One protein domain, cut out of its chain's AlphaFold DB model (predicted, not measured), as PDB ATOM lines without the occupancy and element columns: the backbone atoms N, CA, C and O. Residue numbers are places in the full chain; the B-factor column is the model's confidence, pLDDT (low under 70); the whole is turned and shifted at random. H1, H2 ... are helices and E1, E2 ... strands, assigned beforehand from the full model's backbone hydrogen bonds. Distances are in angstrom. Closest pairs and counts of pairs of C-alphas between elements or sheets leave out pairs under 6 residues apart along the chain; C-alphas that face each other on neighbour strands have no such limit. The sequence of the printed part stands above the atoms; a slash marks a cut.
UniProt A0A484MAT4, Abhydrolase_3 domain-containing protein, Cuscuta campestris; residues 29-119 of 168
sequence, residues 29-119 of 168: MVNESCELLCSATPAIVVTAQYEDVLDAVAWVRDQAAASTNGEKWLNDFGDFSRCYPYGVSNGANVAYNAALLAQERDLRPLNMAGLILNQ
ATOM      1  N   MET A  29     144.587 161.977 172.804       64.38
ATOM      2  CA  MET A  29     144.402 161.943 171.350       64.38
ATOM      3  C   MET A  29     143.245 162.837 170.871       64.38
ATOM      4  O   MET A  29     143.356 163.506 169.843       64.38
ATOM      5  N   VAL A  30     142.124 162.845 171.601       63.34
ATOM      6  CA  VAL A  30     140.956 163.677 171.274       63.34
ATOM      7  C   VAL A  30     141.268 165.136 171.599       63.34
ATOM      8  O   VAL A  30     141.037 166.003 170.756       63.34
ATOM      9  N   ASN A  31     141.856 165.390 172.771       70.00
ATOM     10  CA  ASN A  31     142.206 166.731 173.233       70.00
ATOM     11  C   ASN A  31     143.261 167.410 172.339       70.00
ATOM     12  O   ASN A  31     143.036 168.523 171.881       70.00
ATOM     13  N   GLU A  32     144.359 166.726 172.006       75.62
ATOM     14  CA  GLU A  32     145.431 167.249 171.141       75.62
ATOM     15  C   GLU A  32     144.907 167.579 169.738       75.62
ATOM     16  O   GLU A  32     145.218 168.628 169.179       75.62
ATOM     17  N   SER A  33     144.034 166.732 169.184       73.62
ATOM     18  CA  SER A  33     143.394 167.016 167.895       73.62
ATOM     19  C   SER A  33     142.537 168.288 167.949       73.62
ATOM     20  O   SER A  33     142.561 169.085 167.012       73.62
ATOM     21  N   CYS A  34     141.799 168.504 169.045       72.00
ATOM     22  CA  CYS A  34     141.000 169.717 169.239       72.00
ATOM     23  C   CYS A  34     141.883 170.952 169.413       72.00
ATOM     24  O   CYS A  34     141.622 171.978 168.794       72.00
ATOM     25  N   GLU A  35     142.948 170.851 170.208       74.75
ATOM     26  CA  GLU A  35     143.916 171.932 170.405       74.75
ATOM     27  C   GLU A  35     144.566 172.343 169.082       74.75
ATOM     28  O   GLU A  35     144.652 173.533 168.778       74.75
ATOM     29  N   LEU A  36     144.947 171.377 168.243       78.56
ATOM     30  CA  LEU A  36     145.483 171.655 166.913       78.56
ATOM     31  C   LEU A  36     144.459 172.390 166.034       78.56
ATOM     32  O   LEU A  36     144.804 173.399 165.419       78.56
ATOM     33  N   LEU A  37     143.195 171.958 166.022       76.25
ATOM     34  CA  LEU A  37     142.126 172.612 165.253       76.25
ATOM     35  C   LEU A  37     141.830 174.046 165.736       76.25
ATOM     36  O   LEU A  37     141.718 174.961 164.913       76.25
ATOM     37  N   CYS A  38     141.752 174.251 167.053       77.50
ATOM     38  CA  CYS A  38     141.506 175.555 167.680       77.50
ATOM     39  C   CYS A  38     142.725 176.492 167.612       77.50
ATOM     40  O   CYS A  38     142.574 177.708 167.607       77.50
ATOM     41  N   SER A  39     143.948 175.958 167.553       77.75
ATOM     42  CA  SER A  39     145.157 176.778 167.377       77.75
ATOM     43  C   SER A  39     145.312 177.274 165.938       77.75
ATOM     44  O   SER A  39     145.796 178.382 165.707       77.75
ATOM     45  N   ALA A  40     144.875 176.472 164.964       77.81
ATOM     46  CA  ALA A  40     144.956 176.807 163.550       77.81
ATOM     47  C   ALA A  40     143.814 177.726 163.087       77.81
ATOM     48  O   ALA A  40     143.939 178.385 162.053       77.81
ATOM     49  N   THR A  41     142.690 177.761 163.811       74.81
ATOM     50  CA  THR A  41     141.492 178.507 163.409       74.81
ATOM     51  C   THR A  41     140.722 179.050 164.621       74.81
ATOM     52  O   THR A  41     140.667 178.371 165.637       74.81
ATOM     53  N   PRO A  42     140.014 180.192 164.519       80.75
ATOM     54  CA  PRO A  42     139.126 180.687 165.587       80.75
ATOM     55  C   PRO A  42     137.837 179.857 165.777       80.75
ATOM     56  O   PRO A  42     136.820 180.372 166.238       80.75
ATOM     57  N   ALA A  43     137.821 178.602 165.325       77.25
ATOM     58  CA  ALA A  43     136.644 177.752 165.374       77.25
ATOM     59  C   ALA A  43     136.357 177.285 166.803       77.25
ATOM     60  O   ALA A  43     137.269 176.971 167.566       77.25
ATOM     61  N   ILE A  44     135.073 177.174 167.138       81.94
ATOM     62  CA  ILE A  44     134.639 176.552 168.386       81.94
ATOM     63  C   ILE A  44     134.446 175.063 168.116       81.94
ATOM     64  O   ILE A  44     133.562 174.677 167.350       81.94
ATOM     65  N   VAL A  45     135.274 174.227 168.738       79.62
ATOM     66  CA  VAL A  45     135.185 172.768 168.624       79.62
ATOM     67  C   VAL A  45     134.524 172.205 169.875       79.62
ATOM     68  O   VAL A  45     135.018 172.403 170.983       79.62
ATOM     69  N   VAL A  46     133.397 171.513 169.706       75.88
ATOM     70  CA  VAL A  46     132.628 170.946 170.825       75.88
ATOM     71  C   VAL A  46     132.829 169.439 170.884       75.88
ATOM     72  O   VAL A  46     132.530 168.726 169.926       75.88
ATOM     73  N   THR A  47     133.285 168.956 172.039       73.88
ATOM     74  CA  THR A  47     133.382 167.529 172.360       73.88
ATOM     75  C   THR A  47     132.668 167.257 173.675       73.88
ATOM     76  O   THR A  47     132.971 167.899 174.678       73.88
ATOM     77  N   ALA A  48     131.757 166.292 173.697       64.19
ATOM     78  CA  ALA A  48     131.079 165.859 174.914       64.19
ATOM     79  C   ALA A  48     130.604 164.406 174.774       64.19
ATOM     80  O   ALA A  48     130.627 163.828 173.684       64.19
ATOM     81  N   GLN A  49     130.224 163.795 175.896       67.88
ATOM     82  CA  GLN A  49     129.613 162.467 175.910       67.88
ATOM     83  C   GLN A  49     128.152 162.541 175.437       67.88
ATOM     84  O   GLN A  49     127.591 163.626 175.317       67.88
ATOM     85  N   TYR A  50     127.546 161.388 175.127       60.03
ATOM     86  CA  TYR A  50     126.271 161.310 174.395       60.03
ATOM     87  C   TYR A  50     125.148 162.167 174.980       60.03
ATOM     88  O   TYR A  50     124.471 162.881 174.245       60.03
ATOM     89  N   GLU A  51     124.985 162.121 176.296       61.84
ATOM     90  CA  GLU A  51     123.923 162.837 177.003       61.84
ATOM     91  C   GLU A  51     124.258 164.328 177.197       61.84
ATOM     92  O   GLU A  51     123.353 165.143 177.331       61.84
ATOM     93  N   ASP A  52     125.535 164.703 177.073       74.44
ATOM     94  CA  ASP A  52     126.034 166.040 177.401       74.44
ATOM     95  C   ASP A  52     126.278 166.925 176.169       74.44
ATOM     96  O   ASP A  52     126.451 168.135 176.309       74.44
ATOM     97  N   VAL A  53     126.330 166.371 174.947       74.38
ATOM     98  CA  VAL A  53     126.662 167.184 173.756       74.38
ATOM     99  C   VAL A  53     125.639 168.285 173.517       74.38
ATOM    100  O   VAL A  53     126.026 169.410 173.202       74.38
ATOM    101  N   LEU A  54     124.345 167.996 173.651       80.31
ATOM    102  CA  LEU A  54     123.316 169.013 173.426       80.31
ATOM    103  C   LEU A  54     123.372 170.117 174.483       80.31
ATOM    104  O   LEU A  54     123.219 171.288 174.137       80.31
ATOM    105  N   ASP A  55     123.663 169.756 175.731       84.19
ATOM    106  CA  ASP A  55     123.847 170.712 176.820       84.19
ATOM    107  C   ASP A  55     125.107 171.555 176.611       84.19
ATOM    108  O   ASP A  55     125.080 172.767 176.814       84.19
ATOM    109  N   ALA A  56     126.191 170.958 176.109       85.44
ATOM    110  CA  ALA A  56     127.404 171.680 175.741       85.44
ATOM    111  C   ALA A  56     127.148 172.673 174.595       85.44
ATOM    112  O   ALA A  56     127.562 173.830 174.673       85.44
ATOM    113  N   VAL A  57     126.421 172.265 173.550       85.25
ATOM    114  CA  VAL A  57     126.031 173.156 172.443       85.25
ATOM    115  C   VAL A  57     125.127 174.287 172.941       85.25
ATOM    116  O   VAL A  57     125.334 175.446 172.573       85.25
ATOM    117  N   ALA A  58     124.161 173.985 173.812       87.62
ATOM    118  CA  ALA A  58     123.296 174.987 174.429       87.62
ATOM    119  C   ALA A  58     124.092 175.966 175.305       87.62
ATOM    120  O   ALA A  58     123.875 177.172 175.226       87.62
ATOM    121  N   TRP A  59     125.067 175.471 176.069       89.25
ATOM    122  CA  TRP A  59     125.951 176.305 176.873       89.25
ATOM    123  C   TRP A  59     126.770 177.263 176.003       89.25
ATOM    124  O   TRP A  59     126.802 178.457 176.294       89.25
ATOM    125  N   VAL A  60     127.366 176.787 174.900       88.69
ATOM    126  CA  VAL A  60     128.109 177.643 173.952       88.69
ATOM    127  C   VAL A  60     127.196 178.711 173.344       88.69
ATOM    128  O   VAL A  60     127.599 179.868 173.229       88.69
ATOM    129  N   ARG A  61     125.955 178.357 172.988       90.38
ATOM    130  CA  ARG A  61     124.956 179.336 172.534       90.38
ATOM    131  C   ARG A  61     124.699 180.397 173.599       90.38
ATOM    132  O   ARG A  61     124.647 181.581 173.272       90.38
ATOM    133  N   ASP A  62     124.530 179.993 174.851       90.56
ATOM    134  CA  ASP A  62     124.241 180.925 175.939       90.56
ATOM    135  C   ASP A  62     125.426 181.870 176.182       90.56
ATOM    136  O   ASP A  62     125.215 183.063 176.399       90.56
ATOM    137  N   GLN A  63     126.666 181.386 176.029       89.44
ATOM    138  CA  GLN A  63     127.853 182.249 176.023       89.44
ATOM    139  C   GLN A  63     127.813 183.271 174.879       89.44
ATOM    140  O   GLN A  63     128.076 184.450 175.107       89.44
ATOM    141  N   ALA A  64     127.423 182.839 173.676       87.56
ATOM    142  CA  ALA A  64     127.291 183.704 172.505       87.56
ATOM    143  C   ALA A  64     126.231 184.804 172.702       87.56
ATOM    144  O   ALA A  64     126.393 185.936 172.246       87.56
ATOM    145  N   ALA A  65     125.131 184.479 173.387       88.38
ATOM    146  CA  ALA A  65     124.065 185.427 173.701       88.38
ATOM    147  C   ALA A  65     124.460 186.407 174.820       88.38
ATOM    148  O   ALA A  65     124.062 187.574 174.810       88.38
ATOM    149  N   ALA A  66     125.270 185.957 175.776       83.69
ATOM    150  CA  ALA A  66     125.635 186.702 176.970       83.69
ATOM    151  C   ALA A  66     126.826 187.658 176.769       83.69
ATOM    152  O   ALA A  66     127.564 187.845 177.720       83.69
ATOM    153  N   SER A  67     127.024 188.269 175.593       67.75
ATOM    154  CA  SER A  67     128.200 189.086 175.181       67.75
ATOM    155  C   SER A  67     128.991 189.884 176.253       67.75
ATOM    156  O   SER A  67     130.200 190.040 176.107       67.75
ATOM    157  N   THR A  68     128.370 190.377 177.331       71.06
ATOM    158  CA  THR A  68     129.030 191.048 178.474       71.06
ATOM    159  C   THR A  68     129.316 190.172 179.705       71.06
ATOM    160  O   THR A  68     130.199 190.513 180.487       71.06
ATOM    161  N   ASN A  69     128.602 189.060 179.885       78.81
ATOM    162  CA  ASN A  69     128.709 188.119 181.010       78.81
ATOM    163  C   ASN A  69     129.217 186.720 180.608       78.81
ATOM    164  O   ASN A  69     129.357 185.858 181.475       78.81
ATOM    165  N   GLY A  70     129.444 186.475 179.316       80.44
ATOM    166  CA  GLY A  70     129.982 185.215 178.818       80.44
ATOM    167  C   GLY A  70     131.468 185.037 179.137       80.44
ATOM    168  O   GLY A  70     132.181 185.990 179.459       80.44
ATOM    169  N   GLU A  71     131.943 183.801 179.017       84.00
ATOM    170  CA  GLU A  71     133.346 183.438 179.200       84.00
ATOM    171  C   GLU A  71     134.269 184.299 178.327       84.00
ATOM    172  O   GLU A  71     134.211 184.273 177.094       84.00
ATOM    173  N   LYS A  72     135.162 185.058 178.977       84.81
ATOM    174  CA  LYS A  72     136.004 186.060 178.308       84.81
ATOM    175  C   LYS A  72     136.843 185.457 177.179       84.81
ATOM    176  O   LYS A  72     136.938 186.045 176.111       84.81
ATOM    177  N   TRP A  73     137.422 184.277 177.395       83.19
ATOM    178  CA  TRP A  73     138.252 183.609 176.389       83.19
ATOM    179  C   TRP A  73     137.447 183.178 175.157       83.19
ATOM    180  O   TRP A  73     137.968 183.213 174.045       83.19
ATOM    181  N   LEU A  74     136.174 182.815 175.330       83.38
ATOM    182  CA  LEU A  74     135.319 182.412 174.220       83.38
ATOM    183  C   LEU A  74     134.878 183.631 173.403       83.38
ATOM    184  O   LEU A  74     134.853 183.560 172.184       83.38
ATOM    185  N   ASN A  75     134.626 184.764 174.061       83.56
ATOM    186  CA  ASN A  75     134.336 186.033 173.388       83.56
ATOM    187  C   ASN A  75     135.566 186.649 172.698       83.56
ATOM    188  O   ASN A  75     135.428 187.274 171.650       83.56
ATOM    189  N   ASP A  76     136.761 186.493 173.276       83.88
ATOM    190  CA  ASP A  76     137.998 187.064 172.732       83.88
ATOM    191  C   ASP A  76     138.536 186.278 171.522       83.88
ATOM    192  O   ASP A  76     139.115 186.874 170.612       83.88
ATOM    193  N   PHE A  77     138.394 184.946 171.526       83.31
ATOM    194  CA  PHE A  77     139.050 184.062 170.551       83.31
ATOM    195  C   PHE A  77     138.088 183.179 169.747       83.31
ATOM    196  O   PHE A  77     138.465 182.697 168.679       83.31
ATOM    197  N   GLY A  78     136.877 182.938 170.248       84.62
ATOM    198  CA  GLY A  78     135.905 182.044 169.630       84.62
ATOM    199  C   GLY A  78     135.023 182.756 168.611       84.62
ATOM    200  O   GLY A  78     134.444 183.807 168.875       84.62
ATOM    201  N   ASP A  79     134.871 182.148 167.441       86.88
ATOM    202  CA  ASP A  79     133.925 182.592 166.430       86.88
ATOM    203  C   ASP A  79     132.636 181.765 166.499       86.88
ATOM    204  O   ASP A  79     132.560 180.636 166.007       86.88
ATOM    205  N   PHE A  80     131.588 182.351 167.081       89.88
ATOM    206  CA  PHE A  80     130.273 181.716 167.209       89.88
ATOM    207  C   PHE A  80     129.575 181.454 165.866       89.88
ATOM    208  O   PHE A  80     128.619 180.681 165.821       89.88
ATOM    209  N   SER A  81     130.049 182.035 164.758       90.00
ATOM    210  CA  SER A  81     129.559 181.677 163.422       90.00
ATOM    211  C   SER A  81     130.144 180.352 162.904       90.00
ATOM    212  O   SER A  81     129.645 179.800 161.918       90.00
ATOM    213  N   ARG A  82     131.193 179.845 163.569       89.56
ATOM    214  CA  ARG A  82     132.010 178.687 163.196       89.56
ATOM    215  C   ARG A  82     132.129 177.691 164.350       89.56
ATOM    216  O   ARG A  82     133.218 177.440 164.869       89.56
ATOM    217  N   CYS A  83     131.000 177.099 164.722       88.62
ATOM    218  CA  CYS A  83     130.952 175.991 165.673       88.62
ATOM    219  C   CYS A  83     130.928 174.636 164.948       88.62
ATOM    220  O   CYS A  83     130.153 174.456 164.003       88.62
ATOM    221  N   TYR A  84     131.758 173.695 165.401       85.88
ATOM    222  CA  TYR A  84     131.878 172.348 164.846       85.88
ATOM    223  C   TYR A  84     131.874 171.303 165.966       85.88
ATOM    224  O   TYR A  84     132.823 171.236 166.754       85.88
ATOM    225  N   PRO A  85     130.856 170.433 166.039       86.50
ATOM    226  CA  PRO A  85     130.949 169.226 166.843       86.50
ATOM    227  C   PRO A  85     132.051 168.317 166.287       86.50
ATOM    228  O   PRO A  85     132.124 168.072 165.076       86.50
ATOM    229  N   TYR A  86     132.907 167.820 167.178       84.69
ATOM    230  CA  TYR A  86     134.007 166.923 166.846       84.69
ATOM    231  C   TYR A  86     133.878 165.594 167.577       84.69
ATOM    232  O   TYR A  86     133.510 165.534 168.749       84.69
ATOM    233  N   GLY A  87     134.237 164.517 166.885       79.50
ATOM    234  CA  GLY A  87     134.322 163.201 167.492       79.50
ATOM    235  C   GLY A  87     135.296 162.280 166.774       79.50
ATOM    236  O   GLY A  87     135.563 162.432 165.580       79.50
ATOM    237  N   VAL A  88     135.805 161.297 167.516       79.38
ATOM    238  CA  VAL A  88     136.681 160.232 167.011       79.38
ATOM    239  C   VAL A  88     135.998 158.888 167.228       79.38
ATOM    240  O   VAL A  88     135.481 158.644 168.320       79.38
ATOM    241  N   SER A  89     136.012 157.993 166.236       79.50
ATOM    242  CA  SER A  89     135.446 156.642 166.370       79.50
ATOM    243  C   SER A  89     133.968 156.687 166.799       79.50
ATOM    244  O   SER A  89     133.162 157.355 166.146       79.50
ATOM    245  N   ASN A  90     133.595 156.041 167.907       72.94
ATOM    246  CA  ASN A  90     132.234 156.092 168.466       72.94
ATOM    247  C   ASN A  90     131.809 157.520 168.841       72.94
ATOM    248  O   ASN A  90     130.634 157.859 168.747       72.94
ATOM    249  N   GLY A  91     132.759 158.390 169.200       74.44
ATOM    250  CA  GLY A  91     132.497 159.803 169.475       74.44
ATOM    251  C   GLY A  91     132.009 160.575 168.247       74.44
ATOM    252  O   GLY A  91     131.228 161.512 168.379       74.44
ATOM    253  N   ALA A  92     132.405 160.172 167.036       80.75
ATOM    254  CA  ALA A  92     131.914 160.802 165.811       80.75
ATOM    255  C   ALA A  92     130.449 160.444 165.515       80.75
ATOM    256  O   ALA A  92     129.719 161.276 164.981       80.75
ATOM    257  N   ASN A  93     129.984 159.257 165.916       80.69
ATOM    258  CA  ASN A  93     128.559 158.926 165.874       80.69
ATOM    259  C   ASN A  93     127.745 159.869 166.767       80.69
ATOM    260  O   ASN A  93     126.701 160.377 166.357       80.69
ATOM    261  N   VAL A  94     128.263 160.140 167.966       80.38
ATOM    262  CA  VAL A  94     127.651 161.069 168.917       80.38
ATOM    263  C   VAL A  94     127.588 162.478 168.338       80.38
ATOM    264  O   VAL A  94     126.511 163.064 168.273       80.38
ATOM    265  N   ALA A  95     128.728 163.000 167.873       83.19
ATOM    266  CA  ALA A  95     128.816 164.330 167.277       83.19
ATOM    267  C   ALA A  95     127.855 164.478 166.088       83.19
ATOM    268  O   ALA A  95     127.170 165.492 165.967       83.19
ATOM    269  N   TYR A  96     127.753 163.442 165.250       86.62
ATOM    270  CA  TYR A  96     126.829 163.402 164.123       86.62
ATOM    271  C   TYR A  96     125.359 163.466 164.561       86.62
ATOM    272  O   TYR A  96     124.625 164.346 164.113       86.62
ATOM    273  N   ASN A  97     124.925 162.576 165.460       84.31
ATOM    274  CA  ASN A  97     123.534 162.549 165.926       84.31
ATOM    275  C   ASN A  97     123.153 163.832 166.671       84.31
ATOM    276  O   ASN A  97     122.063 164.368 166.473       84.31
ATOM    277  N   ALA A  98     124.057 164.365 167.488       83.06
ATOM    278  CA  ALA A  98     123.810 165.607 168.198       83.06
ATOM    279  C   ALA A  98     123.666 166.804 167.254       83.06
ATOM    280  O   ALA A  98     122.820 167.658 167.488       83.06
ATOM    281  N   ALA A  99     124.437 166.856 166.166       85.62
ATOM    282  CA  ALA A  99     124.304 167.905 165.163       85.62
ATOM    283  C   ALA A  99     122.946 167.867 164.456       85.62
ATOM    284  O   ALA A  99     122.351 168.919 164.233       85.62
ATOM    285  N   LEU A 100     122.436 166.669 164.147       87.12
ATOM    286  CA  LEU A 100     121.089 166.501 163.594       87.12
ATOM    287  C   LEU A 100     120.028 167.028 164.566       87.12
ATOM    288  O   LEU A 100     119.216 167.868 164.193       87.12
ATOM    289  N   LEU A 101     120.095 166.607 165.832       85.38
ATOM    290  CA  LEU A 101     119.172 167.070 166.876       85.38
ATOM    291  C   LEU A 101     119.278 168.580 167.122       85.38
ATOM    292  O   LEU A 101     118.284 169.241 167.414       85.38
ATOM    293  N   ALA A 102     120.478 169.142 167.012       84.56
ATOM    294  CA  ALA A 102     120.718 170.559 167.207       84.56
ATOM    295  C   ALA A 102     120.238 171.407 166.012       84.56
ATOM    296  O   ALA A 102     119.860 172.556 166.225       84.56
ATOM    297  N   GLN A 103     120.153 170.859 164.790       82.94
ATOM    298  CA  GLN A 103     119.504 171.544 163.658       82.94
ATOM    299  C   GLN A 103     117.991 171.723 163.839       82.94
ATOM    300  O   GLN A 103     117.412 172.646 163.271       82.94
ATOM    301  N   GLU A 104     117.347 170.886 164.651       85.88
ATOM    302  CA  GLU A 104     115.928 171.034 164.996       85.88
ATOM    303  C   GLU A 104     115.683 172.129 166.055       85.88
ATOM    304  O   GLU A 104     114.537 172.436 166.391       85.88
ATOM    305  N   ARG A 105     116.748 172.727 166.609       85.25
ATOM    306  CA  ARG A 105     116.696 173.746 167.667       85.25
ATOM    307  C   ARG A 105     117.051 175.124 167.105       85.25
ATOM    308  O   ARG A 105     117.847 175.253 166.182       85.25
ATOM    309  N   ASP A 106     116.522 176.178 167.726       88.12
ATOM    310  CA  ASP A 106     117.034 177.531 167.489       88.12
ATOM    311  C   ASP A 106     118.329 177.733 168.285       88.12
ATOM    312  O   ASP A 106     118.326 177.778 169.520       88.12
ATOM    313  N   LEU A 107     119.443 177.816 167.561       88.50
ATOM    314  CA  LEU A 107     120.772 178.001 168.132       88.50
ATOM    315  C   LEU A 107     121.249 179.449 168.078       88.50
ATOM    316  O   LEU A 107     122.348 179.724 168.537       88.50
ATOM    317  N   ARG A 108     120.470 180.402 167.556       91.25
ATOM    318  CA  ARG A 108     120.955 181.783 167.422       91.25
ATOM    319  C   ARG A 108     121.327 182.379 168.793       91.25
ATOM    320  O   ARG A 108     120.584 182.188 169.756       91.25
ATOM    321  N   PRO A 109     122.454 183.112 168.891       90.69
ATOM    322  CA  PRO A 109     123.300 183.586 167.787       90.69
ATOM    323  C   PRO A 109     124.406 182.609 167.330       90.69
ATOM    324  O   PRO A 109     125.170 182.954 166.433       90.69
ATOM    325  N   LEU A 110     124.496 181.404 167.902       90.94
ATOM    326  CA  LEU A 110     125.436 180.358 167.486       90.94
ATOM    327  C   LEU A 110     125.044 179.773 166.120       90.94
ATOM    328  O   LEU A 110     123.878 179.461 165.873       90.94
ATOM    329  N   ASN A 111     126.035 179.560 165.255       90.00
ATOM    330  CA  ASN A 111     125.876 178.839 163.998       90.00
ATOM    331  C   ASN A 111     126.754 177.583 163.981       90.00
ATOM    332  O   ASN A 111     127.981 177.655 164.109       90.00
ATOM    333  N   MET A 112     126.121 176.428 163.773       88.88
ATOM    334  CA  MET A 112     126.835 175.186 163.487       88.88
ATOM    335  C   MET A 112     127.231 175.171 162.012       88.88
ATOM    336  O   MET A 112     126.424 174.845 161.143       88.88
ATOM    337  N   ALA A 113     128.479 175.541 161.731       88.12
ATOM    338  CA  ALA A 113     128.989 175.665 160.367       88.12
ATOM    339  C   ALA A 113     129.289 174.307 159.709       88.12
ATOM    340  O   ALA A 113     129.381 174.223 158.485       88.12
ATOM    341  N   GLY A 114     129.446 173.243 160.500       87.88
ATOM    342  CA  GLY A 114     129.695 171.901 159.986       87.88
ATOM    343  C   GLY A 114     130.002 170.881 161.079       87.88
ATOM    344  O   GLY A 114     129.758 171.124 162.257       87.88
ATOM    345  N   LEU A 115     130.561 169.740 160.669       88.69
ATOM    346  CA  LEU A 115     130.923 168.604 161.522       88.69
ATOM    347  C   LEU A 115     132.337 168.129 161.208       88.69
ATOM    348  O   LEU A 115     132.724 168.090 160.040       88.69
ATOM    349  N   ILE A 116     133.079 167.702 162.229       85.69
ATOM    350  CA  ILE A 116     134.406 167.104 162.058       85.69
ATOM    351  C   ILE A 116     134.374 165.684 162.633       85.69
ATOM    352  O   ILE A 116     134.291 165.487 163.842       85.69
ATOM    353  N   LEU A 117     134.425 164.678 161.757       84.25
ATOM    354  CA  LEU A 117     134.302 163.267 162.130       84.25
ATOM    355  C   LEU A 117     135.591 162.517 161.786       84.25
ATOM    356  O   LEU A 117     135.904 162.316 160.615       84.25
ATOM    357  N   ASN A 118     136.335 162.085 162.800       80.19
ATOM    358  CA  ASN A 118     137.571 161.331 162.615       80.19
ATOM    359  C   ASN A 118     137.304 159.826 162.775       80.19
ATOM    360  O   ASN A 118     136.938 159.370 163.857       80.19
ATOM    361  N   GLN A 119     137.478 159.063 161.691       82.44
ATOM    362  CA  GLN A 119     137.219 157.616 161.639       82.44
ATOM    363  C   GLN A 119     135.847 157.238 162.233       82.44
ATOM    364  O   GLN A 119     135.797 156.472 163.196       82.44
TER     365      GLN A 119
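AT A GLANCE: This is residues 29 to 119 of the 168 residues of the protein "Abhydrolase_3 domain-containing protein" of Cuscuta campestris (UniProt A0A484MAT4). A small, twisted three-stranded sheet forms the core, with H1 over one face and H2 and H4 over the other, while H3 sits at one end, beyond the sheet. The 91 printed residues hold four named helices and three named strands, in the order H1 E1 H2 H3 E2 H4 E3. The sheet runs E1 E2 E3, parallel throughout, and the class is mixed, helices and strands. The whole is compact, with a radius of gyration of the C-alphas of 12.4 A and spans of 38 by 30 by 19 A.

IN THESE COORDINATES: H1, residues 29 to 40, begins at C-alpha 29 (144.402, 161.943, 171.350) and is 16.8 A long. E1 is residues 43 to 46, H2 residues 53 to 65, 18.4 A, and H3 residues 72 to 77. E2, residues 79 to 88, 22.5 A, bends by 73 degrees at residue 82. H4 is residues 90 to 103, 20.6 A; E3, residues 116 to 118, ends at C-alpha 118 (137.571, 161.331, 162.615).

HOW THE PARTS SIT: E2 pairs with E1 over residues 79 to 85, N 44 and O 82 being 2.9 A apart, and with E3 over residues 86 to 88, N 118 and O 87 being 2.9 A apart. Three layers result from helices on both faces: H1 at a height of 7.7 A over the sheet, H4 at 8.4 A on the opposite face. H2 is on the same face as H4. With residues 53 to 57 alone, H2 touches H4 at a steep tilt of 50 degrees, the closest C-alphas being Leu 54 and Ala 98, 6.3 A. H2 and H3 only just touch, with 3 pairs of C-alphas within 8 A, through residues 63 to 64 of H2 alone; the closest are Ala 64 and Asn 75, 7.5 A. The units E1, H2 H3, E2 and E2, H4, E3 are strand-helix-strand units, parallel neighbour strands with helices between, with right-handed crossovers. In H1, H2, H3 and H4 every O i to N i+4 pair is within hydrogen-bond range.

THE WHOLE: The C-alphas of Thr 68 and Gln 119 are the farthest apart, 38.3 A. The printed part has no cut; H4 to E3 is a long link. Residues 29 to 30, 48 to 51 and 67 have pLDDT under 70.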